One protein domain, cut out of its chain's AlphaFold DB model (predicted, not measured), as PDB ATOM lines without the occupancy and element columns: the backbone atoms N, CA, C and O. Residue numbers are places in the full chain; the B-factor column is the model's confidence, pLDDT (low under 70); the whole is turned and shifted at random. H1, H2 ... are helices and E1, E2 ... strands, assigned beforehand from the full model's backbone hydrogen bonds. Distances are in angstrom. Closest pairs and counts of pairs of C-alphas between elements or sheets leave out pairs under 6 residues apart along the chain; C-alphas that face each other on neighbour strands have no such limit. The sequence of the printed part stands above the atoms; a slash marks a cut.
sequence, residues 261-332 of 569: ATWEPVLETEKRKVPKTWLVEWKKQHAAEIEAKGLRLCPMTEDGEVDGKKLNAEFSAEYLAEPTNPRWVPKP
ATOM      1  N   ALA A 261     103.628 124.073  77.120       96.75
ATOM      2  CA  ALA A 261     103.066 123.276  76.049       96.75
ATOM      3  C   ALA A 261     103.884 123.440  74.767       96.75
ATOM      4  O   ALA A 261     104.477 124.494  74.519       96.75
ATOM      5  N   THR A 262     103.872 122.400  73.938       95.88
ATOM      6  CA  THR A 262     104.420 122.426  72.578       95.88
ATOM      7  C   THR A 262     103.297 122.286  71.560       95.88
ATOM      8  O   THR A 262     102.224 121.757  71.860       95.88
ATOM      9  N   TRP A 263     103.558 122.768  70.350       96.44
ATOM     10  CA  TRP A 263     102.659 122.628  69.214       96.44
ATOM     11  C   TRP A 263     102.792 121.231  68.598       96.44
ATOM     12  O   TRP A 263     103.783 120.942  67.932       96.44
ATOM     13  N   GLU A 264     101.833 120.337  68.846       95.62
ATOM     14  CA  GLU A 264     101.823 118.988  68.264       95.62
ATOM     15  C   GLU A 264     100.434 118.318  68.316       95.62
ATOM     16  O   GLU A 264      99.564 118.739  69.079       95.62
ATOM     17  N   PRO A 265     100.194 117.268  67.511       94.50
ATOM     18  CA  PRO A 265      99.027 116.400  67.643       94.50
ATOM     19  C   PRO A 265      99.083 115.523  68.904       94.50
ATOM     20  O   PRO A 265     100.143 115.324  69.505       94.50
ATOM     21  N   VAL A 266      97.949 114.919  69.265       91.88
ATOM     22  CA  VAL A 266      97.845 113.953  70.374       91.88
ATOM     23  C   VAL A 266      97.738 112.519  69.848       91.88
ATOM     24  O   VAL A 266      97.322 112.281  68.718       91.88
ATOM     25  N   LEU A 267      98.133 111.532  70.658       88.31
ATOM     26  CA  LEU A 267      98.090 110.122  70.241       88.31
ATOM     27  C   LEU A 267      96.693 109.511  70.308       88.31
ATOM     28  O   LEU A 267      96.422 108.529  69.618       88.31
ATOM     29  N   GLU A 268      95.824 110.050  71.149       86.56
ATOM     30  CA  GLU A 268      94.467 109.560  71.290       86.56
ATOM     31  C   GLU A 268      93.521 110.663  71.739       86.56
ATOM     32  O   GLU A 268      93.900 111.619  72.410       86.56
ATOM     33  N   THR A 269      92.282 110.495  71.310       80.94
ATOM     34  CA  THR A 269      91.080 111.155  71.812       80.94
ATOM     35  C   THR A 269      90.082 110.049  72.136       80.94
ATOM     36  O   THR A 269      90.305 108.886  71.786       80.94
ATOM     37  N   GLU A 270      88.938 110.402  72.709       69.12
ATOM     38  CA  GLU A 270      87.846 109.453  72.950       69.12
ATOM     39  C   GLU A 270      87.419 108.682  71.689       69.12
ATOM     40  O   GLU A 270      87.040 107.514  71.761       69.12
ATOM     41  N   LYS A 271      87.484 109.323  70.514       73.44
ATOM     42  CA  LYS A 271      86.955 108.772  69.258       73.44
ATOM     43  C   LYS A 271      87.985 107.997  68.449       73.44
ATOM     44  O   LYS A 271      87.619 107.121  67.664       73.44
ATOM     45  N   ARG A 272      89.265 108.356  68.566       81.56
ATOM     46  CA  ARG A 272      90.301 107.884  67.644       81.56
ATOM     47  C   ARG A 272      91.665 107.835  68.310       81.56
ATOM     48  O   ARG A 272      92.075 108.767  68.997       81.56
ATOM     49  N   LYS A 273      92.398 106.765  68.006       90.94
ATOM     50  CA  LYS A 273      93.797 106.558  68.383       90.94
ATOM     51  C   LYS A 273      94.681 106.547  67.144       90.94
ATOM     52  O   LYS A 273      94.307 105.983  66.115       90.94
ATOM     53  N   VAL A 274      95.856 107.150  67.255       90.00
ATOM     54  CA  VAL A 274      96.839 107.274  66.178       90.00
ATOM     55  C   VAL A 274      98.129 106.543  66.577       90.00
ATOM     56  O   VAL A 274      98.538 106.596  67.742       90.00
ATOM     57  N   PRO A 275      98.796 105.824  65.653       92.62
ATOM     58  CA  PRO A 275     100.047 105.137  65.962       92.62
ATOM     59  C   PRO A 275     101.168 106.100  66.371       92.62
ATOM     60  O   PRO A 275     101.355 107.151  65.763       92.62
ATOM     61  N   LYS A 276     102.009 105.689  67.331       92.25
ATOM     62  CA  LYS A 276     103.206 106.457  67.732       92.25
ATOM     63  C   LYS A 276     104.154 106.731  66.561       92.25
ATOM     64  O   LYS A 276     104.739 107.805  66.494       92.25
ATOM     65  N   THR A 277     104.286 105.780  65.637       94.06
ATOM     66  CA  THR A 277     105.126 105.906  64.435       94.06
ATOM     67  C   THR A 277     104.678 107.046  63.526       94.06
ATOM     68  O   THR A 277     105.521 107.736  62.966       94.06
ATOM     69  N   TRP A 278     103.369 107.288  63.429       95.25
ATOM     70  CA  TRP A 278     102.835 108.416  62.671       95.25
ATOM     71  C   TRP A 278     103.235 109.747  63.309       95.25
ATOM     72  O   TRP A 278     103.726 110.626  62.612       95.25
ATOM     73  N   LEU A 279     103.108 109.874  64.637       92.75
ATOM     74  CA  LEU A 279     103.486 111.107  65.334       92.75
ATOM     75  C   LEU A 279     104.995 111.384  65.227       92.75
ATOM     76  O   LEU A 279     105.394 112.539  65.108       92.75
ATOM     77  N   VAL A 280     105.832 110.340  65.234       92.44
ATOM     78  CA  VAL A 280     107.280 110.471  64.989       92.44
ATOM     79  C   VAL A 280     107.547 111.095  63.617       92.44
ATOM     80  O   VAL A 280     108.298 112.064  63.525       92.44
ATOM     81  N   GLU A 281     106.915 110.572  62.566       95.06
ATOM     82  CA  GLU A 281     107.100 111.082  61.206       95.06
ATOM     83  C   GLU A 281     106.509 112.492  61.042       95.06
ATOM     84  O   GLU A 281     107.163 113.372  60.486       95.06
ATOM     85  N   TRP A 282     105.330 112.752  61.619       96.00
ATOM     86  CA  TRP A 282     104.713 114.080  61.618       96.00
ATOM     87  C   TRP A 282     105.635 115.128  62.250       96.00
ATOM     88  O   TRP A 282     105.889 116.166  61.638       96.00
ATOM     89  N   LYS A 283     106.209 114.836  63.430       94.06
ATOM     90  CA  LYS A 283     107.142 115.748  64.116       94.06
ATOM     91  C   LYS A 283     108.398 116.024  63.293       94.06
ATOM     92  O   LYS A 283     108.923 117.130  63.348       94.06
ATOM     93  N   LYS A 284     108.881 115.037  62.533       93.50
ATOM     94  CA  LYS A 284     110.038 115.205  61.647       93.50
ATOM     95  C   LYS A 284     109.717 116.138  60.478       93.50
ATOM     96  O   LYS A 284     110.524 117.004  60.160       93.50
ATOM     97  N   GLN A 285     108.543 115.978  59.870       96.50
ATOM     98  CA  GLN A 285     108.093 116.799  58.740       96.50
ATOM     99  C   GLN A 285     107.768 118.244  59.148       96.50
ATOM    100  O   GLN A 285     108.010 119.161  58.371       96.50
ATOM    101  N   HIS A 286     107.290 118.454  60.378       96.38
ATOM    102  CA  HIS A 286     106.874 119.764  60.894       96.38
ATOM    103  C   HIS A 286     107.881 120.360  61.892       96.38
ATOM    104  O   HIS A 286     107.546 121.263  62.653       96.38
ATOM    105  N   ALA A 287     109.133 119.888  61.904       93.31
ATOM    106  CA  ALA A 287     110.139 120.314  62.882       93.31
ATOM    107  C   ALA A 287     110.357 121.839  62.897       93.31
ATOM    108  O   ALA A 287     110.387 122.439  63.969       93.31
ATOM    109  N   ALA A 288     110.425 122.465  61.717       94.31
ATOM    110  CA  ALA A 288     110.583 123.914  61.582       94.31
ATOM    111  C   ALA A 288     109.361 124.696  62.098       94.31
ATOM    112  O   ALA A 288     109.512 125.767  62.678       94.31
ATOM    113  N   GLU A 289     108.149 124.157  61.926       95.81
ATOM    114  CA  GLU A 289     106.925 124.765  62.458       95.81
ATOM    115  C   GLU A 289     106.904 124.705  63.990       95.81
ATOM    116  O   GLU A 289     106.623 125.708  64.645       95.81
ATOM    117  N   ILE A 290     107.241 123.545  64.562       93.94
ATOM    118  CA  ILE A 290     107.322 123.346  66.017       93.94
ATOM    119  C   ILE A 290     108.345 124.312  66.624       93.94
ATOM    120  O   ILE A 290     108.066 124.956  67.634       93.94
ATOM    121  N   GLU A 291     109.520 124.427  66.001       92.38
ATOM    122  CA  GLU A 291     110.578 125.335  66.442       92.38
ATOM    123  C   GLU A 291     110.134 126.801  66.367       92.38
ATOM    124  O   GLU A 291     110.273 127.526  67.351       92.38
ATOM    125  N   ALA A 292     109.514 127.219  65.258       95.81
ATOM    126  CA  ALA A 292     109.012 128.581  65.085       95.81
ATOM    127  C   ALA A 292     107.894 128.947  66.078       95.81
ATOM    128  O   ALA A 292     107.799 130.096  66.508       95.81
ATOM    129  N   LYS A 293     107.039 127.985  66.455       95.69
ATOM    130  CA  LYS A 293     105.993 128.176  67.477       95.69
ATOM    131  C   LYS A 293     106.560 128.270  68.892       95.69
ATOM    132  O   LYS A 293     105.951 128.926  69.737       95.69
ATOM    133  N   GLY A 294     107.698 127.627  69.149       94.44
ATOM    134  CA  GLY A 294     108.355 127.625  70.449       94.44
ATOM    135  C   GLY A 294     107.501 127.014  71.566       94.44
ATOM    136  O   GLY A 294     106.614 126.187  71.344       94.44
ATOM    137  N   LEU A 295     107.802 127.413  72.803       96.12
ATOM    138  CA  LEU A 295     107.079 126.972  73.995       96.12
ATOM    139  C   LEU A 295     105.988 127.977  74.361       96.12
ATOM    140  O   LEU A 295     106.243 129.180  74.428       96.12
ATOM    141  N   ARG A 296     104.799 127.479  74.703       96.38
ATOM    142  CA  ARG A 296     103.722 128.292  75.281       96.38
ATOM    143  C   ARG A 296     103.600 128.000  76.770       96.38
ATOM    144  O   ARG A 296     103.503 126.842  77.157       96.38
ATOM    145  N   LEU A 297     103.599 129.034  77.609       96.94
ATOM    146  CA  LEU A 297     103.335 128.868  79.038       96.94
ATOM    147  C   LEU A 297     101.877 128.430  79.240       96.94
ATOM    148  O   LEU A 297     100.963 129.065  78.714       96.94
ATOM    149  N   CYS A 298     101.661 127.351  79.990       95.94
ATOM    150  CA  CYS A 298     100.321 126.857  80.269       95.94
ATOM    151  C   CYS A 298      99.602 127.763  81.281       95.94
ATOM    152  O   CYS A 298     100.177 128.064  82.331       95.94
ATOM    153  N   PRO A 299      98.337 128.148  81.029       94.56
ATOM    154  CA  PRO A 299      97.502 128.740  82.063       94.56
ATOM    155  C   PRO A 299      97.242 127.709  83.167       94.56
ATOM    156  O   PRO A 299      97.114 126.514  82.897       94.56
ATOM    157  N   MET A 300      97.156 128.186  84.406       91.38
ATOM    158  CA  MET A 300      96.902 127.356  85.581       91.38
ATOM    159  C   MET A 300      95.532 127.675  86.173       91.38
ATOM    160  O   MET A 300      95.070 128.818  86.146       91.38
ATOM    161  N   THR A 301      94.896 126.652  86.723       90.44
ATOM    162  CA  THR A 301      93.710 126.771  87.573       90.44
ATOM    163  C   THR A 301      94.103 127.217  88.986       90.44
ATOM    164  O   THR A 301      95.268 127.139  89.375       90.44
ATOM    165  N   GLU A 302      93.127 127.629  89.802       86.56
ATOM    166  CA  GLU A 302      93.351 127.933  91.229       86.56
ATOM    167  C   GLU A 302      93.837 126.724  92.041       86.56
ATOM    168  O   GLU A 302      94.378 126.884  93.133       86.56
ATOM    169  N   ASP A 303      93.644 125.511  91.523       85.06
ATOM    170  CA  ASP A 303      94.122 124.269  92.128       85.06
ATOM    171  C   ASP A 303      95.561 123.914  91.703       85.06
ATOM    172  O   ASP A 303      96.070 122.871  92.107       85.06
ATOM    173  N   GLY A 304      96.227 124.772  90.921       85.81
ATOM    174  CA  GLY A 304      97.604 124.572  90.456       85.81
ATOM    175  C   GLY A 304      97.757 123.526  89.349       85.81
ATOM    176  O   GLY A 304      98.867 123.082  89.074       85.81
ATOM    177  N   GLU A 305      96.652 123.134  88.716       88.81
ATOM    178  CA  GLU A 305      96.629 122.224  87.568       88.81
ATOM    179  C   GLU A 305      96.547 123.016  86.255       88.81
ATOM    180  O   GLU A 305      95.997 124.122  86.230       88.81
ATOM    181  N   VAL A 306      97.051 122.443  85.158       90.38
ATOM    182  CA  VAL A 306      97.000 123.070  83.827       90.38
ATOM    183  C   VAL A 306      95.554 123.211  83.350       90.38
ATOM    184  O   VAL A 306      94.807 122.237  83.299       90.38
ATOM    185  N   ASP A 307      95.174 124.420  82.943       92.50
ATOM    186  CA  ASP A 307      93.860 124.715  82.370       92.50
ATOM    187  C   ASP A 307      93.869 124.422  80.859       92.50
ATOM    188  O   ASP A 307      94.159 125.289  80.027       92.50
ATOM    189  N   GLY A 308      93.586 123.166  80.498       88.56
ATOM    190  CA  GLY A 308      93.569 122.703  79.106       88.56
ATOM    191  C   GLY A 308      92.564 123.452  78.225       88.56
ATOM    192  O   GLY A 308      92.846 123.699  77.047       88.56
ATOM    193  N   LYS A 309      91.436 123.883  78.807       89.19
ATOM    194  CA  LYS A 309      90.390 124.654  78.119       89.19
ATOM    195  C   LYS A 309      90.882 126.043  77.749       89.19
ATOM    196  O   LYS A 309      90.730 126.444  76.600       89.19
ATOM    197  N   LYS A 310      91.517 126.764  78.681       93.69
ATOM    198  CA  LYS A 310      92.125 128.070  78.375       93.69
ATOM    199  C   LYS A 310      93.321 127.951  77.437       93.69
ATOM    200  O   LYS A 310      93.532 128.844  76.626       93.69
ATOM    201  N   LEU A 311      94.103 126.876  77.545       94.31
ATOM    202  CA  LEU A 311      95.304 126.676  76.730       94.31
ATOM    203  C   LEU A 311      94.999 126.574  75.224       94.31
ATOM    204  O   LEU A 311      95.819 127.011  74.415       94.31
ATOM    205  N   ASN A 312      93.855 125.979  74.883       95.31
ATOM    206  CA  ASN A 312      93.412 125.702  73.516       95.31
ATOM    207  C   ASN A 312      92.066 126.379  73.190       95.31
ATOM    208  O   ASN A 312      91.310 125.877  72.358       95.31
ATOM    209  N   ALA A 313      91.749 127.493  73.857       94.81
ATOM    210  CA  ALA A 313      90.466 128.189  73.728       94.81
ATOM    211  C   ALA A 313      90.198 128.717  72.307       94.81
ATOM    212  O   ALA A 313      89.054 128.996  71.957       94.81
ATOM    213  N   GLU A 314      91.241 128.854  71.484       94.19
ATOM    214  CA  GLU A 314      91.137 129.261  70.085       94.19
ATOM    215  C   GLU A 314      90.562 128.177  69.151       94.19
ATOM    216  O   GLU A 314      90.247 128.476  67.998       94.19
ATOM    217  N   PHE A 315      90.420 126.930  69.616       95.38
ATOM    218  CA  PHE A 315      89.977 125.799  68.798       95.38
ATOM    219  C   PHE A 315      88.563 125.336  69.156       95.38
ATOM    220  O   PHE A 315      88.182 125.284  70.324       95.38
ATOM    221  N   SER A 316      87.788 124.933  68.143       94.75
ATOM    222  CA  SER A 316      86.460 124.353  68.367       94.75
ATOM    223  C   SER A 316      86.550 122.938  68.951       94.75
ATOM    224  O   SER A 316      87.558 122.239  68.798       94.75
ATOM    225  N   ALA A 317      85.468 122.477  69.582       90.25
ATOM    226  CA  ALA A 317      85.387 121.116  70.108       90.25
ATOM    227  C   ALA A 317      85.556 120.061  68.996       90.25
ATOM    228  O   ALA A 317      86.198 119.036  69.208       90.25
ATOM    229  N   GLU A 318      85.048 120.331  67.791       92.12
ATOM    230  CA  GLU A 318      85.199 119.465  66.617       92.12
ATOM    231  C   GLU A 318      86.658 119.388  66.160       92.12
ATOM    232  O   GLU A 318      87.143 118.301  65.849       92.12
ATOM    233  N   TYR A 319      87.382 120.515  66.171       93.69
ATOM    234  CA  TYR A 319      88.811 120.539  65.854       93.69
ATOM    235  C   TYR A 319      89.613 119.714  66.862       93.69
ATOM    236  O   TYR A 319      90.470 118.915  66.477       93.69
ATOM    237  N   LEU A 320      89.311 119.880  68.153       91.56
ATOM    238  CA  LEU A 320      89.975 119.153  69.227       91.56
ATOM    239  C   LEU A 320      89.591 117.661  69.255       91.56
ATOM    240  O   LEU A 320      90.390 116.836  69.702       91.56
ATOM    241  N   ALA A 321      88.438 117.271  68.720       89.62
ATOM    242  CA  ALA A 321      88.043 115.866  68.642       89.62
ATOM    243  C   ALA A 321      88.900 115.033  67.665       89.62
ATOM    244  O   ALA A 321      88.917 113.809  67.778       89.62
ATOM    245  N   GLU A 322      89.619 115.659  66.725       91.94
ATOM    246  CA  GLU A 322      90.480 114.950  65.771       91.94
ATOM    247  C   GLU A 322      91.939 114.896  66.269       91.94
ATOM    248  O   GLU A 322      92.627 115.919  66.240       91.94
ATOM    249  N   PRO A 323      92.461 113.733  66.712       91.50
ATOM    250  CA  PRO A 323      93.803 113.620  67.295       91.50
ATOM    251  C   PRO A 323      94.932 114.087  66.373       91.50
ATOM    252  O   PRO A 323      95.966 114.516  66.880       91.50
ATOM    253  N   THR A 324      94.756 114.028  65.046       93.50
ATOM    254  CA  THR A 324      95.786 114.460  64.085       93.50
ATOM    255  C   THR A 324      95.919 115.975  63.964       93.50
ATOM    256  O   THR A 324      96.905 116.443  63.397       93.50
ATOM    257  N   ASN A 325      94.955 116.741  64.479       94.94
ATOM    258  CA  ASN A 325      95.006 118.196  64.446       94.94
ATOM    259  C   ASN A 325      96.016 118.724  65.478       94.94
ATOM    260  O   ASN A 325      95.862 118.432  66.677       94.94
ATOM    261  N   PRO A 326      97.033 119.493  65.044       95.12
ATOM    262  CA  PRO A 326      98.026 120.047  65.947       95.12
ATOM    263  C   PRO A 326      97.395 121.088  66.871       95.12
ATOM    264  O   PRO A 326      96.499 121.836  66.493       95.12
ATOM    265  N   ARG A 327      97.848 121.101  68.118       95.50
ATOM    266  CA  ARG A 327      97.331 121.964  69.184       95.50
ATOM    267  C   ARG A 327      98.410 122.173  70.236       95.50
ATOM    268  O   ARG A 327      99.500 121.607  70.135       95.50
ATOM    269  N   TRP A 328      98.108 122.935  71.279       96.81
ATOM    270  CA  TRP A 328      99.008 123.057  72.418       96.81
ATOM    271  C   TRP A 328      98.839 121.870  73.352       96.81
ATOM    272  O   TRP A 328      97.804 121.705  74.000       96.81
ATOM    273  N   VAL A 329      99.875 121.039  73.417       95.25
ATOM    274  CA  VAL A 329      99.919 119.854  74.273       95.25
ATOM    275  C   VAL A 329     100.797 120.163  75.483       95.25
ATOM    276  O   VAL A 329     101.998 120.385  75.302       95.25
ATOM    277  N   PRO A 330     100.237 120.189  76.709       95.19
ATOM    278  CA  PRO A 330     101.017 120.374  77.926       95.19
ATOM    279  C   PRO A 330     102.136 119.340  78.041       95.19
ATOM    280  O   PRO A 330     101.942 118.158  77.753       95.19
ATOM    281  N   LYS A 331     103.297 119.785  78.516       94.50
ATOM    282  CA  LYS A 331     104.476 118.962  78.786       94.50
ATOM    283  C   LYS A 331     104.821 119.050  80.271       94.50
ATOM    284  O   LYS A 331     105.686 119.850  80.639       94.50
ATOM    285  N   PRO A 332     104.136 118.280  81.141       92.75
ATOM    286  CA  PRO A 332     104.397 118.296  82.574       92.75
ATOM    287  C   PRO A 332     105.875 118.055  82.868       92.75
ATOM    288  O   PRO A 332     106.489 117.140  82.311       92.75
TER     289      PRO A 332
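Overview. This is residues 261 to 332 of the 569 residues of the protein "DUF1156 domain-containing protein" of Verrucomicrobia bacterium (UniProt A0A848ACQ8). A small ladder of two strands, E1 and E2, lies near the middle, and the rest of the printed part loops round it as a loose ring of four short helices, H1 to H4, no two of them touching. The 72 printed residues run E1, H1, H2, H3, H4, E2, with the first and last elements pairing antiparallel; the class is mixed, helices and strands, with 35 residues in named elements, under half. The whole is compact, with a radius of gyration of the C-alphas of 12.7 A and spans of 37 by 29 by 21 A.

Arrangement. Begin at E1, residues 261 to 264, and set it beside E2, residues 327 to 331: they are antiparallel neighbours at 135 degrees, with N 264 and O 327 at 3.0 A and N 329 and O 262 at 2.9 A, within hydrogen-bond range. Go on to H1, residues 276 to 285, and H2, residues 287 to 293: they are close but not clearly touching, about perpendicular at 75 degrees, their closest C-alphas, of Lys 283 and Ile 290, 7.8 A apart. The closest C-alphas of E1 and H2, of Trp 263 and Ile 290, are 5.7 A apart. Look next at H3, residues 308 to 311, whose Leu 311 has its C-alpha 6.7 A from that of Trp 328, the closest pair with E2. For H4, residues 317 to 321, and E2 the closest C-alphas, of Leu 320 and Arg 327, are 7.9 A apart. H3 and H4 are apart. Every O i to N i+4 pair is within hydrogen-bond range in H1, H2 and H4; H3 is too short for one.

Along the chain. Find C-alpha 261 at (103.066, 123.276, 76.049), where E1 begins its 9.0 A. H1 runs 14.5 A from C-alpha 276 at (103.206, 106.457, 67.732), and H2 10.0 A; H3 spans 4.9 A and H4 6.1 A. E2 covers 12.3 A and ends at C-alpha 331, (104.476, 118.962, 78.786).

Size, cuts and confidence. The two C-alphas farthest apart, of Gln 285 and Glu 302, stand 37.4 A from each other. The printed part has no cut; look for the long links from E1 to H1 and from H2 to H3. Mean pLDDT of the printed part is 92.3, and residue 270 alone is under 70.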